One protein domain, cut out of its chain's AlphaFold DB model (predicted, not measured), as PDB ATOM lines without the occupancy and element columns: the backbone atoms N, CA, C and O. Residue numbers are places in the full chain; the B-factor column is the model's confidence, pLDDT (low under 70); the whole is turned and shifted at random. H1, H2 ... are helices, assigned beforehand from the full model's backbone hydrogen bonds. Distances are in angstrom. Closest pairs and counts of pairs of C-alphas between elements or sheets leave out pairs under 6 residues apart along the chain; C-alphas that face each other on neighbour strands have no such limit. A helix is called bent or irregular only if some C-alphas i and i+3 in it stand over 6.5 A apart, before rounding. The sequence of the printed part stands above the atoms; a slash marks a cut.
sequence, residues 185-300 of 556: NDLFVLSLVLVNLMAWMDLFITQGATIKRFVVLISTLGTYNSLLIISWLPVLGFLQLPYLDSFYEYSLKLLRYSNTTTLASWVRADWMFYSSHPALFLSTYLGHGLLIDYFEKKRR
ATOM      1  N   ASN A 185    -148.991 181.264 233.241       88.44
ATOM      2  CA  ASN A 185    -150.152 182.114 232.989       88.44
ATOM      3  C   ASN A 185    -151.484 181.371 233.180       88.44
ATOM      4  O   ASN A 185    -152.429 181.945 233.709       88.44
ATOM      5  N   ASP A 186    -151.572 180.111 232.754       88.62
ATOM      6  CA  ASP A 186    -152.798 179.325 232.895       88.62
ATOM      7  C   ASP A 186    -153.085 179.030 234.377       88.62
ATOM      8  O   ASP A 186    -154.229 179.153 234.810       88.62
ATOM      9  N   LEU A 187    -152.047 178.731 235.170       89.38
ATOM     10  CA  LEU A 187    -152.159 178.558 236.624       89.38
ATOM     11  C   LEU A 187    -152.571 179.855 237.329       89.38
ATOM     12  O   LEU A 187    -153.441 179.832 238.198       89.38
ATOM     13  N   PHE A 188    -151.998 180.991 236.922       92.00
ATOM     14  CA  PHE A 188    -152.387 182.297 237.447       92.00
ATOM     15  C   PHE A 188    -153.860 182.601 237.153       92.00
ATOM     16  O   PHE A 188    -154.614 182.916 238.072       92.00
ATOM     17  N   VAL A 189    -154.303 182.439 235.902       91.50
ATOM     18  CA  VAL A 189    -155.705 182.668 235.518       91.50
ATOM     19  C   VAL A 189    -156.645 181.721 236.267       91.50
ATOM     20  O   VAL A 189    -157.687 182.167 236.739       91.50
ATOM     21  N   LEU A 190    -156.279 180.446 236.435       90.12
ATOM     22  CA  LEU A 190    -157.061 179.500 237.233       90.12
ATOM     23  C   LEU A 190    -157.174 179.964 238.691       90.12
ATOM     24  O   LEU A 190    -158.279 180.010 239.226       90.12
ATOM     25  N   SER A 191    -156.060 180.364 239.313       92.19
ATOM     26  CA  SER A 191    -156.061 180.876 240.689       92.19
ATOM     27  C   SER A 191    -156.913 182.140 240.834       92.19
ATOM     28  O   SER A 191    -157.667 182.264 241.792       92.19
ATOM     29  N   LEU A 192    -156.877 183.030 239.837       93.56
ATOM     30  CA  LEU A 192    -157.689 184.240 239.799       93.56
ATOM     31  C   LEU A 192    -159.179 183.903 239.710       93.56
ATOM     32  O   LEU A 192    -159.985 184.484 240.431       93.56
ATOM     33  N   VAL A 193    -159.562 182.957 238.851       91.56
ATOM     34  CA  VAL A 193    -160.958 182.511 238.747       91.56
ATOM     35  C   VAL A 193    -161.418 181.877 240.059       91.56
ATOM     36  O   VAL A 193    -162.487 182.234 240.543       91.56
ATOM     37  N   LEU A 194    -160.615 181.001 240.668       90.44
ATOM     38  CA  LEU A 194    -160.959 180.341 241.931       90.44
ATOM     39  C   LEU A 194    -161.103 181.334 243.090       90.44
ATOM     40  O   LEU A 194    -162.095 181.278 243.806       90.44
ATOM     41  N   VAL A 195    -160.165 182.274 243.248       91.38
ATOM     42  CA  VAL A 195    -160.240 183.312 244.289       91.38
ATOM     43  C   VAL A 195    -161.469 184.191 244.104       91.38
ATOM     44  O   VAL A 195    -162.165 184.473 245.074       91.38
ATOM     45  N   ASN A 196    -161.794 184.566 242.866       91.31
ATOM     46  CA  ASN A 196    -163.015 185.314 242.597       91.31
ATOM     47  C   ASN A 196    -164.266 184.483 242.914       91.31
ATOM     48  O   ASN A 196    -165.164 184.984 243.579       91.31
ATOM     49  N   LEU A 197    -164.325 183.210 242.514       89.31
ATOM     50  CA  LEU A 197    -165.449 182.331 242.856       89.31
ATOM     51  C   LEU A 197    -165.600 182.135 244.371       89.31
ATOM     52  O   LEU A 197    -166.723 182.033 244.850       89.31
ATOM     53  N   MET A 198    -164.508 182.112 245.136       86.31
ATOM     54  CA  MET A 198    -164.577 182.084 246.599       86.31
ATOM     55  C   MET A 198    -165.067 183.424 247.164       86.31
ATOM     56  O   MET A 198    -165.987 183.432 247.969       86.31
ATOM     57  N   ALA A 199    -164.551 184.558 246.679       86.75
ATOM     58  CA  ALA A 199    -164.966 185.891 247.133       86.75
ATOM     59  C   ALA A 199    -166.459 186.172 246.883       86.75
ATOM     60  O   ALA A 199    -167.117 186.836 247.678       86.75
ATOM     61  N   TRP A 200    -167.019 185.654 245.786       86.69
ATOM     62  CA  TRP A 200    -168.452 185.765 245.504       86.69
ATOM     63  C   TRP A 200    -169.321 184.945 246.464       86.69
ATOM     64  O   TRP A 200    -170.481 185.311 246.669       86.69
ATOM     65  N   MET A 201    -168.778 183.895 247.095       85.00
ATOM     66  CA  MET A 201    -169.520 183.155 248.116       85.00
ATOM     67  C   MET A 201    -169.775 184.018 249.348       85.00
ATOM     68  O   MET A 201    -170.862 183.926 249.912       85.00
ATOM     69  N   ASP A 202    -168.861 184.929 249.700       79.94
ATOM     70  CA  ASP A 202    -168.998 185.805 250.872       79.94
ATOM     71  C   ASP A 202    -170.290 186.643 250.859       79.94
ATOM     72  O   ASP A 202    -170.784 187.036 251.916       79.94
ATOM     73  N   LEU A 203    -170.898 186.892 249.691       82.56
ATOM     74  CA  LEU A 203    -172.202 187.565 249.587       82.56
ATOM     75  C   LEU A 203    -173.334 186.781 250.281       82.56
ATOM     76  O   LEU A 203    -174.288 187.385 250.785       82.56
ATOM     77  N   PHE A 204    -173.236 185.452 250.297       81.88
ATOM     78  CA  PHE A 204    -174.211 184.565 250.930       81.88
ATOM     79  C   PHE A 204    -173.958 184.406 252.429       81.88
ATOM     80  O   PHE A 204    -174.917 184.360 253.191       81.88
ATOM     81  N   ILE A 205    -172.692 184.409 252.847       72.75
ATOM     82  CA  ILE A 205    -172.293 184.251 254.255       72.75
ATOM     83  C   ILE A 205    -172.450 185.556 255.050       72.75
ATOM     84  O   ILE A 205    -172.825 185.563 256.224       72.75
ATOM     85  N   THR A 206    -172.177 186.709 254.429       73.25
ATOM     86  CA  THR A 206    -172.234 187.998 255.130       73.25
ATOM     87  C   THR A 206    -173.670 188.394 255.485       73.25
ATOM     88  O   THR A 206    -174.553 188.545 254.637       73.25
ATOM     89  N   GLN A 207    -173.912 188.613 256.780       65.44
ATOM     90  CA  GLN A 207    -175.220 189.010 257.301       65.44
ATOM     91  C   GLN A 207    -175.373 190.539 257.383       65.44
ATOM     92  O   GLN A 207    -174.419 191.282 257.623       65.44
ATOM     93  N   GLY A 208    -176.606 191.019 257.190       65.50
ATOM     94  CA  GLY A 208    -176.957 192.444 257.209       65.50
ATOM     95  C   GLY A 208    -177.713 192.911 255.962       65.50
ATOM     96  O   GLY A 208    -178.060 192.106 255.092       65.50
ATOM     97  N   ALA A 209    -177.979 194.221 255.895       74.25
ATOM     98  CA  ALA A 209    -178.649 194.866 254.767       74.25
ATOM     99  C   ALA A 209    -177.899 194.622 253.448       74.25
ATOM    100  O   ALA A 209    -176.669 194.552 253.433       74.25
ATOM    101  N   THR A 210    -178.629 194.551 252.331       78.00
ATOM    102  CA  THR A 210    -178.063 194.291 250.993       78.00
ATOM    103  C   THR A 210    -176.912 195.240 250.660       78.00
ATOM    104  O   THR A 210    -175.881 194.804 250.162       78.00
ATOM    105  N   ILE A 211    -177.029 196.515 251.039       81.50
ATOM    106  CA  ILE A 211    -175.991 197.536 250.835       81.50
ATOM    107  C   ILE A 211    -174.699 197.184 251.588       81.50
ATOM    108  O   ILE A 211    -173.619 197.256 251.008       81.50
ATOM    109  N   LYS A 212    -174.794 196.739 252.850       79.50
ATOM    110  CA  LYS A 212    -173.626 196.316 253.641       79.50
ATOM    111  C   LYS A 212    -172.937 195.116 252.985       79.50
ATOM    112  O   LYS A 212    -171.716 195.113 252.883       79.50
ATOM    113  N   ARG A 213    -173.709 194.149 252.476       81.69
ATOM    114  CA  ARG A 213    -173.177 192.970 251.767       81.69
ATOM    115  C   ARG A 213    -172.426 193.351 250.493       81.69
ATOM    116  O   ARG A 213    -171.327 192.860 250.269       81.69
ATOM    117  N   PHE A 214    -172.968 194.269 249.690       85.50
ATOM    118  CA  PHE A 214    -172.291 194.748 248.479       85.50
ATOM    119  C   PHE A 214    -170.992 195.504 248.784       85.50
ATOM    120  O   PHE A 214    -170.001 195.310 248.086       85.50
ATOM    121  N   VAL A 215    -170.972 196.334 249.832       84.25
ATOM    122  CA  VAL A 215    -169.753 197.048 250.249       84.25
ATOM    123  C   VAL A 215    -168.680 196.067 250.720       84.25
ATOM    124  O   VAL A 215    -167.523 196.186 250.312       84.25
ATOM    125  N   VAL A 216    -169.059 195.070 251.528       81.06
ATOM    126  CA  VAL A 216    -168.134 194.022 251.972       81.06
ATOM    127  C   VAL A 216    -167.629 193.208 250.781       81.06
ATOM    128  O   VAL A 216    -166.424 193.031 250.680       81.06
ATOM    129  N   LEU A 217    -168.489 192.826 249.830       86.69
ATOM    130  CA  LEU A 217    -168.088 192.100 248.618       86.69
ATOM    131  C   LEU A 217    -167.049 192.865 247.785       86.69
ATOM    132  O   LEU A 217    -166.069 192.284 247.329       86.69
ATOM    133  N   ILE A 218    -167.242 194.169 247.564       88.81
ATOM    134  CA  ILE A 218    -166.267 194.977 246.812       88.81
ATOM    135  C   ILE A 218    -164.933 195.021 247.563       88.81
ATOM    136  O   ILE A 218    -163.869 194.904 246.949       88.81
ATOM    137  N   SER A 219    -164.989 195.154 248.891       84.94
ATOM    138  CA  SER A 219    -163.798 195.143 249.733       84.94
ATOM    139  C   SER A 219    -163.084 193.790 249.696       84.94
ATOM    140  O   SER A 219    -161.872 193.779 249.510       84.94
ATOM    141  N   THR A 220    -163.792 192.664 249.831       83.94
ATOM    142  CA  THR A 220    -163.198 191.316 249.818       83.94
ATOM    143  C   THR A 220    -162.647 190.955 248.443       83.94
ATOM    144  O   THR A 220    -161.532 190.450 248.333       83.94
ATOM    145  N   LEU A 221    -163.358 191.300 247.367       91.69
ATOM    146  CA  LEU A 221    -162.880 191.116 245.996       91.69
ATOM    147  C   LEU A 221    -161.588 191.905 245.743       91.69
ATOM    148  O   LEU A 221    -160.656 191.398 245.116       91.69
ATOM    149  N   GLY A 222    -161.524 193.147 246.231       89.56
ATOM    150  CA  GLY A 222    -160.341 193.994 246.126       89.56
ATOM    151  C   GLY A 222    -159.161 193.454 246.935       89.56
ATOM    152  O   GLY A 222    -158.057 193.339 246.397       89.56
ATOM    153  N   THR A 223    -159.380 193.086 248.200       87.94
ATOM    154  CA  THR A 223    -158.319 192.573 249.076       87.94
ATOM    155  C   THR A 223    -157.795 191.230 248.588       87.94
ATOM    156  O   THR A 223    -156.584 191.091 248.439       87.94
ATOM    157  N   TYR A 224    -158.659 190.268 248.257       91.25
ATOM    158  CA  TYR A 224    -158.223 188.941 247.824       91.25
ATOM    159  C   TYR A 224    -157.515 188.955 246.471       91.25
ATOM    160  O   TYR A 224    -156.469 188.322 246.338       91.25
ATOM    161  N   ASN A 225    -158.001 189.718 245.486       92.88
ATOM    162  CA  ASN A 225    -157.286 189.848 244.213       92.88
ATOM    163  C   ASN A 225    -155.943 190.572 244.381       92.88
ATOM    164  O   ASN A 225    -154.960 190.191 243.746       92.88
ATOM    165  N   SER A 226    -155.868 191.578 245.261       92.94
ATOM    166  CA  SER A 226    -154.603 192.259 245.562       92.94
ATOM    167  C   SER A 226    -153.616 191.320 246.257       92.94
ATOM    168  O   SER A 226    -152.460 191.243 245.849       92.94
ATOM    169  N   LEU A 227    -154.071 190.556 247.255       91.62
ATOM    170  CA  LEU A 227    -153.265 189.547 247.945       91.62
ATOM    171  C   LEU A 227    -152.793 188.446 246.993       91.62
ATOM    172  O   LEU A 227    -151.639 188.039 247.081       91.62
ATOM    173  N   LEU A 228    -153.640 188.004 246.059       92.88
ATOM    174  CA  LEU A 228    -153.268 187.038 245.029       92.88
ATOM    175  C   LEU A 228    -152.155 187.588 244.128       92.88
ATOM    176  O   LEU A 228    -151.165 186.910 243.885       92.88
ATOM    177  N   ILE A 229    -152.281 188.823 243.641       93.56
ATOM    178  CA  ILE A 229    -151.244 189.428 242.794       93.56
ATOM    179  C   ILE A 229    -149.935 189.582 243.579       93.56
ATOM    180  O   ILE A 229    -148.874 189.218 243.074       93.56
ATOM    181  N   ILE A 230    -150.007 190.073 244.820       93.62
ATOM    182  CA  ILE A 230    -148.837 190.256 245.686       93.62
ATOM    183  C   ILE A 230    -148.168 188.914 245.999       93.62
ATOM    184  O   ILE A 230    -146.943 188.852 245.983       93.62
ATOM    185  N   SER A 231    -148.931 187.843 246.237       91.12
ATOM    186  CA  SER A 231    -148.387 186.511 246.530       91.12
ATOM    187  C   SER A 231    -147.808 185.812 245.297       91.12
ATOM    188  O   SER A 231    -146.840 185.065 245.421       91.12
ATOM    189  N   TRP A 232    -148.313 186.096 244.094       93.31
ATOM    190  CA  TRP A 232    -147.760 185.541 242.855       93.31
ATOM    191  C   TRP A 232    -146.413 186.151 242.454       93.31
ATOM    192  O   TRP A 232    -145.603 185.465 241.832       93.31
ATOM    193  N   LEU A 233    -146.127 187.405 242.820       89.94
ATOM    194  CA  LEU A 233    -144.834 188.045 242.531       89.94
ATOM    195  C   LEU A 233    -143.623 187.266 243.090       89.94
ATOM    196  O   LEU A 233    -142.721 186.960 242.306       89.94
ATOM    197  N   PRO A 234    -143.571 186.890 244.385       89.19
ATOM    198  CA  PRO A 234    -142.489 186.067 244.904       89.19
ATOM    199  C   PRO A 234    -142.511 184.659 244.309       89.19
ATOM    200  O   PRO A 234    -141.442 184.149 244.001       89.19
ATOM    201  N   VAL A 235    -143.680 184.049 244.059       87.75
ATOM    202  CA  VAL A 235    -143.769 182.723 243.406       87.75
ATOM    203  C   VAL A 235    -143.095 182.732 242.031       87.75
ATOM    204  O   VAL A 235    -142.326 181.826 241.719       87.75
ATOM    205  N   LEU A 236    -143.309 183.777 241.225       86.38
ATOM    206  CA  LEU A 236    -142.620 183.945 239.943       86.38
ATOM    207  C   LEU A 236    -141.105 184.109 240.111       86.38
ATOM    208  O   LEU A 236    -140.353 183.603 239.282       86.38
ATOM    209  N   GLY A 237    -140.663 184.797 241.166       85.06
ATOM    210  CA  GLY A 237    -139.247 184.906 241.518       85.06
ATOM    211  C   GLY A 237    -138.642 183.563 241.936       85.06
ATOM    212  O   GLY A 237    -137.564 183.206 241.471       85.06
ATOM    213  N   PHE A 238    -139.360 182.779 242.743       85.50
ATOM    214  CA  PHE A 238    -138.940 181.444 243.167       85.50
ATOM    215  C   PHE A 238    -138.837 180.476 241.984       85.50
ATOM    216  O   PHE A 238    -137.838 179.776 241.866       85.50
ATOM    217  N   LEU A 239    -139.800 180.489 241.057       81.38
ATOM    218  CA  LEU A 239    -139.767 179.648 239.851       81.38
ATOM    219  C   LEU A 239    -138.594 179.958 238.902       81.38
ATOM    220  O   LEU A 239    -138.335 179.176 237.995       81.38
ATOM    221  N   GLN A 240    -137.900 181.088 239.071       83.31
ATOM    222  CA  GLN A 240    -136.703 181.428 238.291       83.31
ATOM    223  C   GLN A 240    -135.402 180.921 238.931       83.31
ATOM    224  O   GLN A 240    -134.347 181.015 238.302       83.31
ATOM    225  N   LEU A 241    -135.443 180.420 240.170       84.88
ATOM    226  CA  LEU A 241    -134.255 179.914 240.848       84.88
ATOM    227  C   LEU A 241    -133.899 178.510 240.332       84.88
ATOM    228  O   LEU A 241    -134.729 177.608 240.433       84.88
ATOM    229  N   PRO A 242    -132.647 178.273 239.899       80.12
ATOM    230  CA  PRO A 242    -132.232 176.992 239.311       80.12
ATOM    231  C   PRO A 242    -132.312 175.811 240.293       80.12
ATOM    232  O   PRO A 242    -132.418 174.659 239.892       80.12
ATOM    233  N   TYR A 243    -132.299 176.069 241.606       77.75
ATOM    234  CA  TYR A 243    -132.437 175.020 242.625       77.75
ATOM    235  C   TYR A 243    -133.844 174.405 242.681       77.75
ATOM    236  O   TYR A 243    -134.000 173.285 243.164       77.75
ATOM    237  N   LEU A 244    -134.867 175.119 242.199       80.88
ATOM    238  CA  LEU A 244    -136.259 174.662 242.221       80.88
ATOM    239  C   LEU A 244    -136.681 173.942 240.934       80.88
ATOM    240  O   LEU A 244    -137.810 173.453 240.872       80.88
ATOM    241  N   ASP A 245    -135.780 173.782 239.961       79.56
ATOM    242  CA  ASP A 245    -136.047 173.017 238.736       79.56
ATOM    243  C   ASP A 245    -136.466 171.572 239.063       79.56
ATOM    244  O   ASP A 245    -137.446 171.070 238.516       79.56
ATOM    245  N   SER A 246    -135.825 170.942 240.055       84.19
ATOM    246  CA  SER A 246    -136.185 169.594 240.529       84.19
ATOM    247  C   SER A 246    -137.598 169.529 241.130       84.19
ATOM    248  O   SER A 246    -138.360 168.592 240.871       84.19
ATOM    249  N   PHE A 247    -138.000 170.554 241.890       83.69
ATOM    250  CA  PHE A 247    -139.356 170.637 242.439       83.69
ATOM    251  C   PHE A 247    -140.391 170.837 241.327       83.69
ATOM    252  O   PHE A 247    -141.431 170.178 241.320       83.69
ATOM    253  N   TYR A 248    -140.093 171.706 240.359       82.94
ATOM    254  CA  TYR A 248    -140.945 171.920 239.197       82.94
ATOM    255  C   TYR A 248    -141.115 170.630 238.382       82.94
ATOM    256  O   TYR A 248    -142.247 170.248 238.075       82.94
ATOM    257  N   GLU A 249    -140.036 169.898 238.112       82.69
ATOM    258  CA  GLU A 249    -140.085 168.606 237.420       82.69
ATOM    259  C   GLU A 249    -140.909 167.562 238.180       82.69
ATOM    260  O   GLU A 249    -141.764 166.897 237.588       82.69
ATOM    261  N   TYR A 250    -140.718 167.450 239.497       87.50
ATOM    262  CA  TYR A 250    -141.514 166.549 240.329       87.50
ATOM    263  C   TYR A 250    -143.001 166.935 240.326       87.50
ATOM    264  O   TYR A 250    -143.869 166.072 240.179       87.50
ATOM    265  N   SER A 251    -143.307 168.231 240.418       87.00
ATOM    266  CA  SER A 251    -144.683 168.733 240.370       87.00
ATOM    267  C   SER A 251    -145.353 168.432 239.026       87.00
ATOM    268  O   SER A 251    -146.492 167.968 238.995       87.00
ATOM    269  N   LEU A 252    -144.630 168.595 237.911       85.31
ATOM    270  CA  LEU A 252    -145.111 168.240 236.579       85.31
ATOM    271  C   LEU A 252    -145.349 166.737 236.453       85.31
ATOM    272  O   LEU A 252    -146.347 166.330 235.861       85.31
ATOM    273  N   LYS A 253    -144.470 165.910 237.023       88.31
ATOM    274  CA  LYS A 253    -144.641 164.454 237.053       88.31
ATOM    275  C   LYS A 253    -145.927 164.062 237.785       88.31
ATOM    276  O   LYS A 253    -146.717 163.273 237.264       88.31
ATOM    277  N   LEU A 254    -146.161 164.640 238.964       88.44
ATOM    278  CA  LEU A 254    -147.366 164.400 239.760       88.44
ATOM    279  C   LEU A 254    -148.625 164.867 239.020       88.44
ATOM    280  O   LEU A 254    -149.619 164.146 238.968       88.44
ATOM    281  N   LEU A 255    -148.565 166.038 238.390       87.62
ATOM    282  CA  LEU A 255    -149.668 166.607 237.625       87.62
ATOM    283  C   LEU A 255    -150.006 165.765 236.385       87.62
ATOM    284  O   LEU A 255    -151.180 165.518 236.117       87.62
ATOM    285  N   ARG A 256    -149.002 165.233 235.678       89.06
ATOM    286  CA  ARG A 256    -149.211 164.290 234.566       89.06
ATOM    287  C   ARG A 256    -149.866 162.997 235.033       89.06
ATOM    288  O   ARG A 256    -150.823 162.561 234.402       89.06
ATOM    289  N   TYR A 257    -149.390 162.420 236.137       88.19
ATOM    290  CA  TYR A 257    -149.983 161.212 236.713       88.19
ATOM    291  C   TYR A 257    -151.429 161.449 237.161       88.19
ATOM    292  O   TYR A 257    -152.309 160.646 236.875       88.19
ATOM    293  N   SER A 258    -151.697 162.586 237.806       88.88
ATOM    294  CA  SER A 258    -153.049 162.978 238.201       88.88
ATOM    295  C   SER A 258    -153.965 163.145 236.983       88.88
ATOM    296  O   SER A 258    -155.079 162.620 236.973       88.88
ATOM    297  N   ASN A 259    -153.493 163.796 235.916       86.12
ATOM    298  CA  ASN A 259    -154.306 164.106 234.739       86.12
ATOM    299  C   ASN A 259    -154.701 162.874 233.897       86.12
ATOM    300  O   ASN A 259    -155.709 162.919 233.185       86.12
ATOM    301  N   THR A 260    -153.933 161.780 233.972       85.31
ATOM    302  CA  THR A 260    -154.248 160.512 233.285       85.31
ATOM    303  C   THR A 260    -155.228 159.628 234.060       85.31
ATOM    304  O   THR A 260    -155.678 158.612 233.528       85.31
ATOM    305  N   THR A 261    -155.606 160.004 235.287       88.94
ATOM    306  CA  THR A 261    -156.613 159.274 236.069       88.94
ATOM    307  C   THR A 261    -158.030 159.448 235.512       88.94
ATOM    308  O   THR A 261    -158.367 160.434 234.852       88.94
ATOM    309  N   THR A 262    -158.910 158.497 235.835       88.44
ATOM    310  CA  THR A 262    -160.341 158.558 235.495       88.44
ATOM    311  C   THR A 262    -161.044 159.746 236.150       88.44
ATOM    312  O   THR A 262    -161.878 160.381 235.508       88.44
ATOM    313  N   LEU A 263    -160.665 160.091 237.386       89.62
ATOM    314  CA  LEU A 263    -161.201 161.241 238.115       89.62
ATOM    315  C   LEU A 263    -160.927 162.549 237.368       89.62
ATOM    316  O   LEU A 263    -161.841 163.343 237.155       89.62
ATOM    317  N   ALA A 264    -159.688 162.754 236.910       88.00
ATOM    318  CA  ALA A 264    -159.344 163.931 236.120       88.00
ATOM    319  C   ALA A 264    -160.147 163.996 234.812       88.00
ATOM    320  O   ALA A 264    -160.520 165.083 234.370       88.00
ATOM    321  N   SER A 265    -160.463 162.846 234.210       89.31
ATOM    322  CA  SER A 265    -161.333 162.783 233.033       89.31
ATOM    323  C   SER A 265    -162.754 163.265 233.325       89.31
ATOM    324  O   SER A 265    -163.302 164.035 232.538       89.31
ATOM    325  N   TRP A 266    -163.333 162.886 234.469       90.75
ATOM    326  CA  TRP A 266    -164.651 163.370 234.898       90.75
ATOM    327  C   TRP A 266    -164.649 164.871 235.160       90.75
ATOM    328  O   TRP A 266    -165.471 165.584 234.596       90.75
ATOM    329  N   VAL A 267    -163.656 165.371 235.901       90.25
ATOM    330  CA  VAL A 267    -163.508 166.811 236.164       90.25
ATOM    331  C   VAL A 267    -163.403 167.600 234.854       90.25
ATOM    332  O   VAL A 267    -164.028 168.649 234.704       90.25
ATOM    333  N   ARG A 268    -162.656 167.090 233.866       89.19
ATOM    334  CA  ARG A 268    -162.563 167.702 232.530       89.19
ATOM    335  C   ARG A 268    -163.889 167.655 231.771       89.19
ATOM    336  O   ARG A 268    -164.238 168.638 231.117       89.19
ATOM    337  N   ALA A 269    -164.611 166.538 231.834       89.69
ATOM    338  CA  ALA A 269    -165.919 166.393 231.199       89.69
ATOM    339  C   ALA A 269    -166.924 167.404 231.771       89.69
ATOM    340  O   ALA A 269    -167.568 168.128 231.008       89.69
ATOM    341  N   ASP A 270    -166.974 167.520 233.097       90.00
ATOM    342  CA  ASP A 270    -167.835 168.463 233.804       90.00
ATOM    343  C   ASP A 270    -167.443 169.905 233.484       90.00
ATOM    344  O   ASP A 270    -168.294 170.717 233.130       90.00
ATOM    345  N   TRP A 271    -166.146 170.228 233.504       87.38
ATOM    346  CA  TRP A 271    -165.657 171.554 233.122       87.38
ATOM    347  C   TRP A 271    -166.085 171.946 231.700       87.38
ATOM    348  O   TRP A 271    -166.540 173.066 231.453       87.38
ATOM    349  N   MET A 272    -165.986 171.024 230.744       87.06
ATOM    350  CA  MET A 272    -166.435 171.245 229.366       87.06
ATOM    351  C   MET A 272    -167.959 171.434 229.277       87.06
ATOM    352  O   MET A 272    -168.446 172.290 228.531       87.06
ATOM    353  N   PHE A 273    -168.723 170.682 230.064       89.69
ATOM    354  CA  PHE A 273    -170.173 170.815 230.138       89.69
ATOM    355  C   PHE A 273    -170.606 172.164 230.742       89.69
ATOM    356  O   PHE A 273    -171.413 172.879 230.144       89.69
ATOM    357  N   TYR A 274    -170.018 172.574 231.868       88.50
ATOM    358  CA  TYR A 274    -170.341 173.843 232.527       88.50
ATOM    359  C   TYR A 274    -169.834 175.063 231.753       88.50
ATOM    360  O   TYR A 274    -170.536 176.070 231.668       88.50
ATOM    361  N   SER A 275    -168.661 174.980 231.117       85.19
ATOM    362  CA  SER A 275    -168.140 176.077 230.286       85.19
ATOM    363  C   SER A 275    -168.972 176.324 229.025       85.19
ATOM    364  O   SER A 275    -169.010 177.451 228.529       85.19
ATOM    365  N   SER A 276    -169.670 175.305 228.514       87.94
ATOM    366  CA  SER A 276    -170.616 175.469 227.403       87.94
ATOM    367  C   SER A 276    -171.983 176.004 227.847       87.94
ATOM    368  O   SER A 276    -172.661 176.650 227.047       87.94
ATOM    369  N   HIS A 277    -172.358 175.821 229.117       92.19
ATOM    370  CA  HIS A 277    -173.640 176.258 229.682       92.19
ATOM    371  C   HIS A 277    -173.441 177.215 230.872       92.19
ATOM    372  O   HIS A 277    -173.703 176.843 232.022       92.19
ATOM    373  N   PRO A 278    -173.052 178.482 230.627       90.56
ATOM    374  CA  PRO A 278    -172.757 179.434 231.699       90.56
ATOM    375  C   PRO A 278    -173.966 179.721 232.604       90.56
ATOM    376  O   PRO A 278    -173.799 179.963 233.794       90.56
ATOM    377  N   ALA A 279    -175.190 179.652 232.066       91.62
ATOM    378  CA  ALA A 279    -176.411 179.844 232.849       91.62
ATOM    379  C   ALA A 279    -176.653 178.707 233.856       91.62
ATOM    380  O   ALA A 279    -177.061 178.973 234.983       91.62
ATOM    381  N   LEU A 280    -176.366 177.454 233.475       91.62
ATOM    382  CA  LEU A 280    -176.482 176.312 234.386       91.62
ATOM    383  C   LEU A 280    -175.427 176.393 235.484       91.62
ATOM    384  O   LEU A 280    -175.769 176.215 236.645       91.62
ATOM    385  N   PHE A 281    -174.185 176.737 235.130       90.12
ATOM    386  CA  PHE A 281    -173.118 176.960 236.108       90.12
ATOM    387  C   PHE A 281    -173.485 178.053 237.120       90.12
ATOM    388  O   PHE A 281    -173.355 177.858 238.325       90.12
ATOM    389  N   LEU A 282    -173.998 179.191 236.645       90.25
ATOM    390  CA  LEU A 282    -174.431 180.267 237.531       90.25
ATOM    391  C   LEU A 282    -175.611 179.824 238.407       90.25
ATOM    392  O   LEU A 282    -175.633 180.124 239.594       90.25
ATOM    393  N   SER A 283    -176.568 179.079 237.853       92.19
ATOM    394  CA  SER A 283    -177.720 178.575 238.604       92.19
ATOM    395  C   SER A 283    -177.323 177.577 239.692       92.19
ATOM    396  O   SER A 283    -177.856 177.661 240.796       92.19
ATOM    397  N   THR A 284    -176.421 176.633 239.409       91.50
ATOM    398  CA  THR A 284    -175.958 175.661 240.410       91.50
ATOM    399  C   THR A 284    -175.124 176.343 241.485       91.50
ATOM    400  O   THR A 284    -175.314 176.062 242.665       91.50
ATOM    401  N   TYR A 285    -174.270 177.295 241.103       91.25
ATOM    402  CA  TYR A 285    -173.475 178.090 242.033       91.25
ATOM    403  C   TYR A 285    -174.347 178.961 242.952       91.25
ATOM    404  O   TYR A 285    -174.191 178.915 244.169       91.25
ATOM    405  N   LEU A 286    -175.322 179.695 242.399       91.25
ATOM    406  CA  LEU A 286    -176.276 180.482 243.189       91.25
ATOM    407  C   LEU A 286    -177.147 179.585 244.076       91.25
ATOM    408  O   LEU A 286    -177.378 179.917 245.233       91.25
ATOM    409  N   GLY A 287    -177.606 178.442 243.559       92.12
ATOM    410  CA  GLY A 287    -178.360 177.460 244.339       92.12
ATOM    411  C   GLY A 287    -177.559 176.936 245.530       92.12
ATOM    412  O   GLY A 287    -178.069 176.907 246.644       92.12
ATOM    413  N   HIS A 288    -176.284 176.603 245.320       89.62
ATOM    414  CA  HIS A 288    -175.373 176.204 246.389       89.62
ATOM    415  C   HIS A 288    -175.139 177.335 247.401       89.62
ATOM    416  O   HIS A 288    -175.206 177.100 248.604       89.62
ATOM    417  N   GLY A 289    -174.930 178.571 246.938       88.81
ATOM    418  CA  GLY A 289    -174.806 179.745 247.808       88.81
ATOM    419  C   GLY A 289    -176.051 179.981 248.671       88.81
ATOM    420  O   GLY A 289    -175.939 180.207 249.872       88.81
ATOM    421  N   LEU A 290    -177.250 179.846 248.094       89.44
ATOM    422  CA  LEU A 290    -178.517 179.952 248.828       89.44
ATOM    423  C   LEU A 290    -178.728 178.801 249.819       89.44
ATOM    424  O   LEU A 290    -179.287 179.021 250.890       89.44
ATOM    425  N   LEU A 291    -178.282 177.584 249.487       88.94
ATOM    426  CA  LEU A 291    -178.298 176.460 250.424       88.94
ATOM    427  C   LEU A 291    -177.389 176.739 251.625       88.94
ATOM    428  O   LEU A 291    -177.821 176.522 252.754       88.94
ATOM    429  N   ILE A 292    -176.180 177.265 251.402       84.81
ATOM    430  CA  ILE A 292    -175.282 177.679 252.490       84.81
ATOM    431  C   ILE A 292    -175.954 178.751 253.359       84.81
ATOM    432  O   ILE A 292    -176.052 178.558 254.567       84.81
ATOM    433  N   ASP A 293    -176.488 179.826 252.768       84.44
ATOM    434  CA  ASP A 293    -177.202 180.886 253.510       84.44
ATOM    435  C   ASP A 293    -178.390 180.320 254.314       84.44
ATOM    436  O   ASP A 293    -178.623 180.707 255.462       84.44
ATOM    437  N   TYR A 294    -179.122 179.350 253.757       84.19
ATOM    438  CA  TYR A 294    -180.202 178.658 254.460       84.19
ATOM    439  C   TYR A 294    -179.697 177.853 255.666       84.19
ATOM    440  O   TYR A 294    -180.259 177.967 256.761       84.19
ATOM    441  N   PHE A 295    -178.639 177.056 255.495       81.19
ATOM    442  CA  PHE A 295    -178.053 176.274 256.582       81.19
ATOM    443  C   PHE A 295    -177.462 177.166 257.673       81.19
ATOM    444  O   PHE A 295    -177.683 176.895 258.854       81.19
ATOM    445  N   GLU A 296    -176.792 178.260 257.314       76.25
ATOM    446  CA  GLU A 296    -176.268 179.218 258.287       76.25
ATOM    447  C   GLU A 296    -177.383 179.894 259.089       76.25
ATOM    448  O   GLU A 296    -177.297 179.983 260.318       76.25
ATOM    449  N   LYS A 297    -178.476 180.310 258.436       78.38
ATOM    450  CA  LYS A 297    -179.655 180.853 259.129       78.38
ATOM    451  C   LYS A 297    -180.289 179.831 260.070       78.38
ATOM    452  O   LYS A 297    -180.673 180.184 261.185       78.38
ATOM    453  N   LYS A 298    -180.378 178.565 259.648       78.56
ATOM    454  CA  LYS A 298    -180.909 177.471 260.476       78.56
ATOM    455  C   LYS A 298    -180.011 177.183 261.683       78.56
ATOM    456  O   LYS A 298    -180.533 177.035 262.784       78.56
ATOM    457  N   ARG A 299    -178.685 177.158 261.499       69.62
ATOM    458  CA  ARG A 299    -177.698 176.976 262.578       69.62
ATOM    459  C   ARG A 299    -177.805 178.089 263.621       69.62
ATOM    460  O   ARG A 299    -177.860 177.799 264.808       69.62
ATOM    461  N   ARG A 300    -177.900 179.354 263.197       65.44
ATOM    462  CA  ARG A 300    -177.984 180.492 264.131       65.44
ATOM    463  C   ARG A 300    -179.297 180.561 264.900       65.44
ATOM    464  O   ARG A 300    -179.269 180.889 266.074       65.44
TER     465      ARG A 300
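This is residues 185 to 300 of the 556 residues of the protein "charged multivesicular body protein 3 isoform X4" of Zalophus californianus (UniProt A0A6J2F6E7). Picture an open, loose frame of helices: H1 and H2 lie side by side as a long helical hairpin, and H3, H4 and H5 go on from the far end of H2 in an arc that comes back to the last residues of H1. A gap separates H1 from H3 and H4, and H5 meets H1 with part of its length alone. The printed part has 116 residues with five named helices, in the order H1 to H5, and no named strand; its class is all helix. The whole is loose, with a radius of gyration of the C-alphas of 18.4 A, and only just elongated, spanning 52 by 34 by 28 A.

Find C-alpha 185 at (-150.152, 182.114, 232.989); there H1 begins, and it runs through residues 185 to 205 over 30.8 A. Next comes H2, residues 210 to 238, the longest helix at 41.9 A; look for its end at C-alpha 238, (-138.940, 181.444, 243.167). H2 is neither bent nor irregular, but only just: C-alphas 231 and 234 are 6.1 A apart. H3 takes residues 242 to 259 over 26.0 A and is only just irregular, with C-alphas 243 and 246 at 6.9 A. H4 holds residues 262 to 276, 21.4 A long. H5, residues 278 to 300, covers 32.9 A and ends at C-alpha 300, (-177.984, 180.492, 264.131).

Start with the hairpin of H1 and H2: they touch, closest at the C-alphas of Ala 199 and Leu 221, 5.7 A, and run opposite ways at a shallow tilt of 25 degrees. H2 and H3 are close but not clearly touching, with Phe 238 and Leu 244 their closest C-alphas at 7.4 A. H3 and H4 are also close but not clearly touching, at 6.7 A between the C-alphas of Ser 258 and Ala 264, and about perpendicular at 84 degrees. H4 and H5 only just touch, with 3 pairs of C-alphas within 8 A, and only at the corner by their link; the closest C-alphas are those of Tyr 274 and Phe 281, 5.5 A. Residues 289 to 296 of H5 touch residues 201 to 205 of H1, closest at the C-alphas of Phe 204 and Asp 293, 5.4 A; the two helices run the same way at a steep tilt of 43 degrees. H1 is apart from H3 and H4. In H4 and H5 every O i to N i+4 pair is within hydrogen-bond range; in H1 it is 13 of 17, in H2 23 of 25 and in H3 12 of 14.

The two C-alphas farthest apart are those of Pro 242 and Lys 298, at 53.1 A. The printed part has no cut, and its four links are tight. Residues 249 to 258 of H3 are among the stretches that stand free. The mean pLDDT of the printed part is 86.3; look for values under 70 at residues 207 to 208 and 299 to 300.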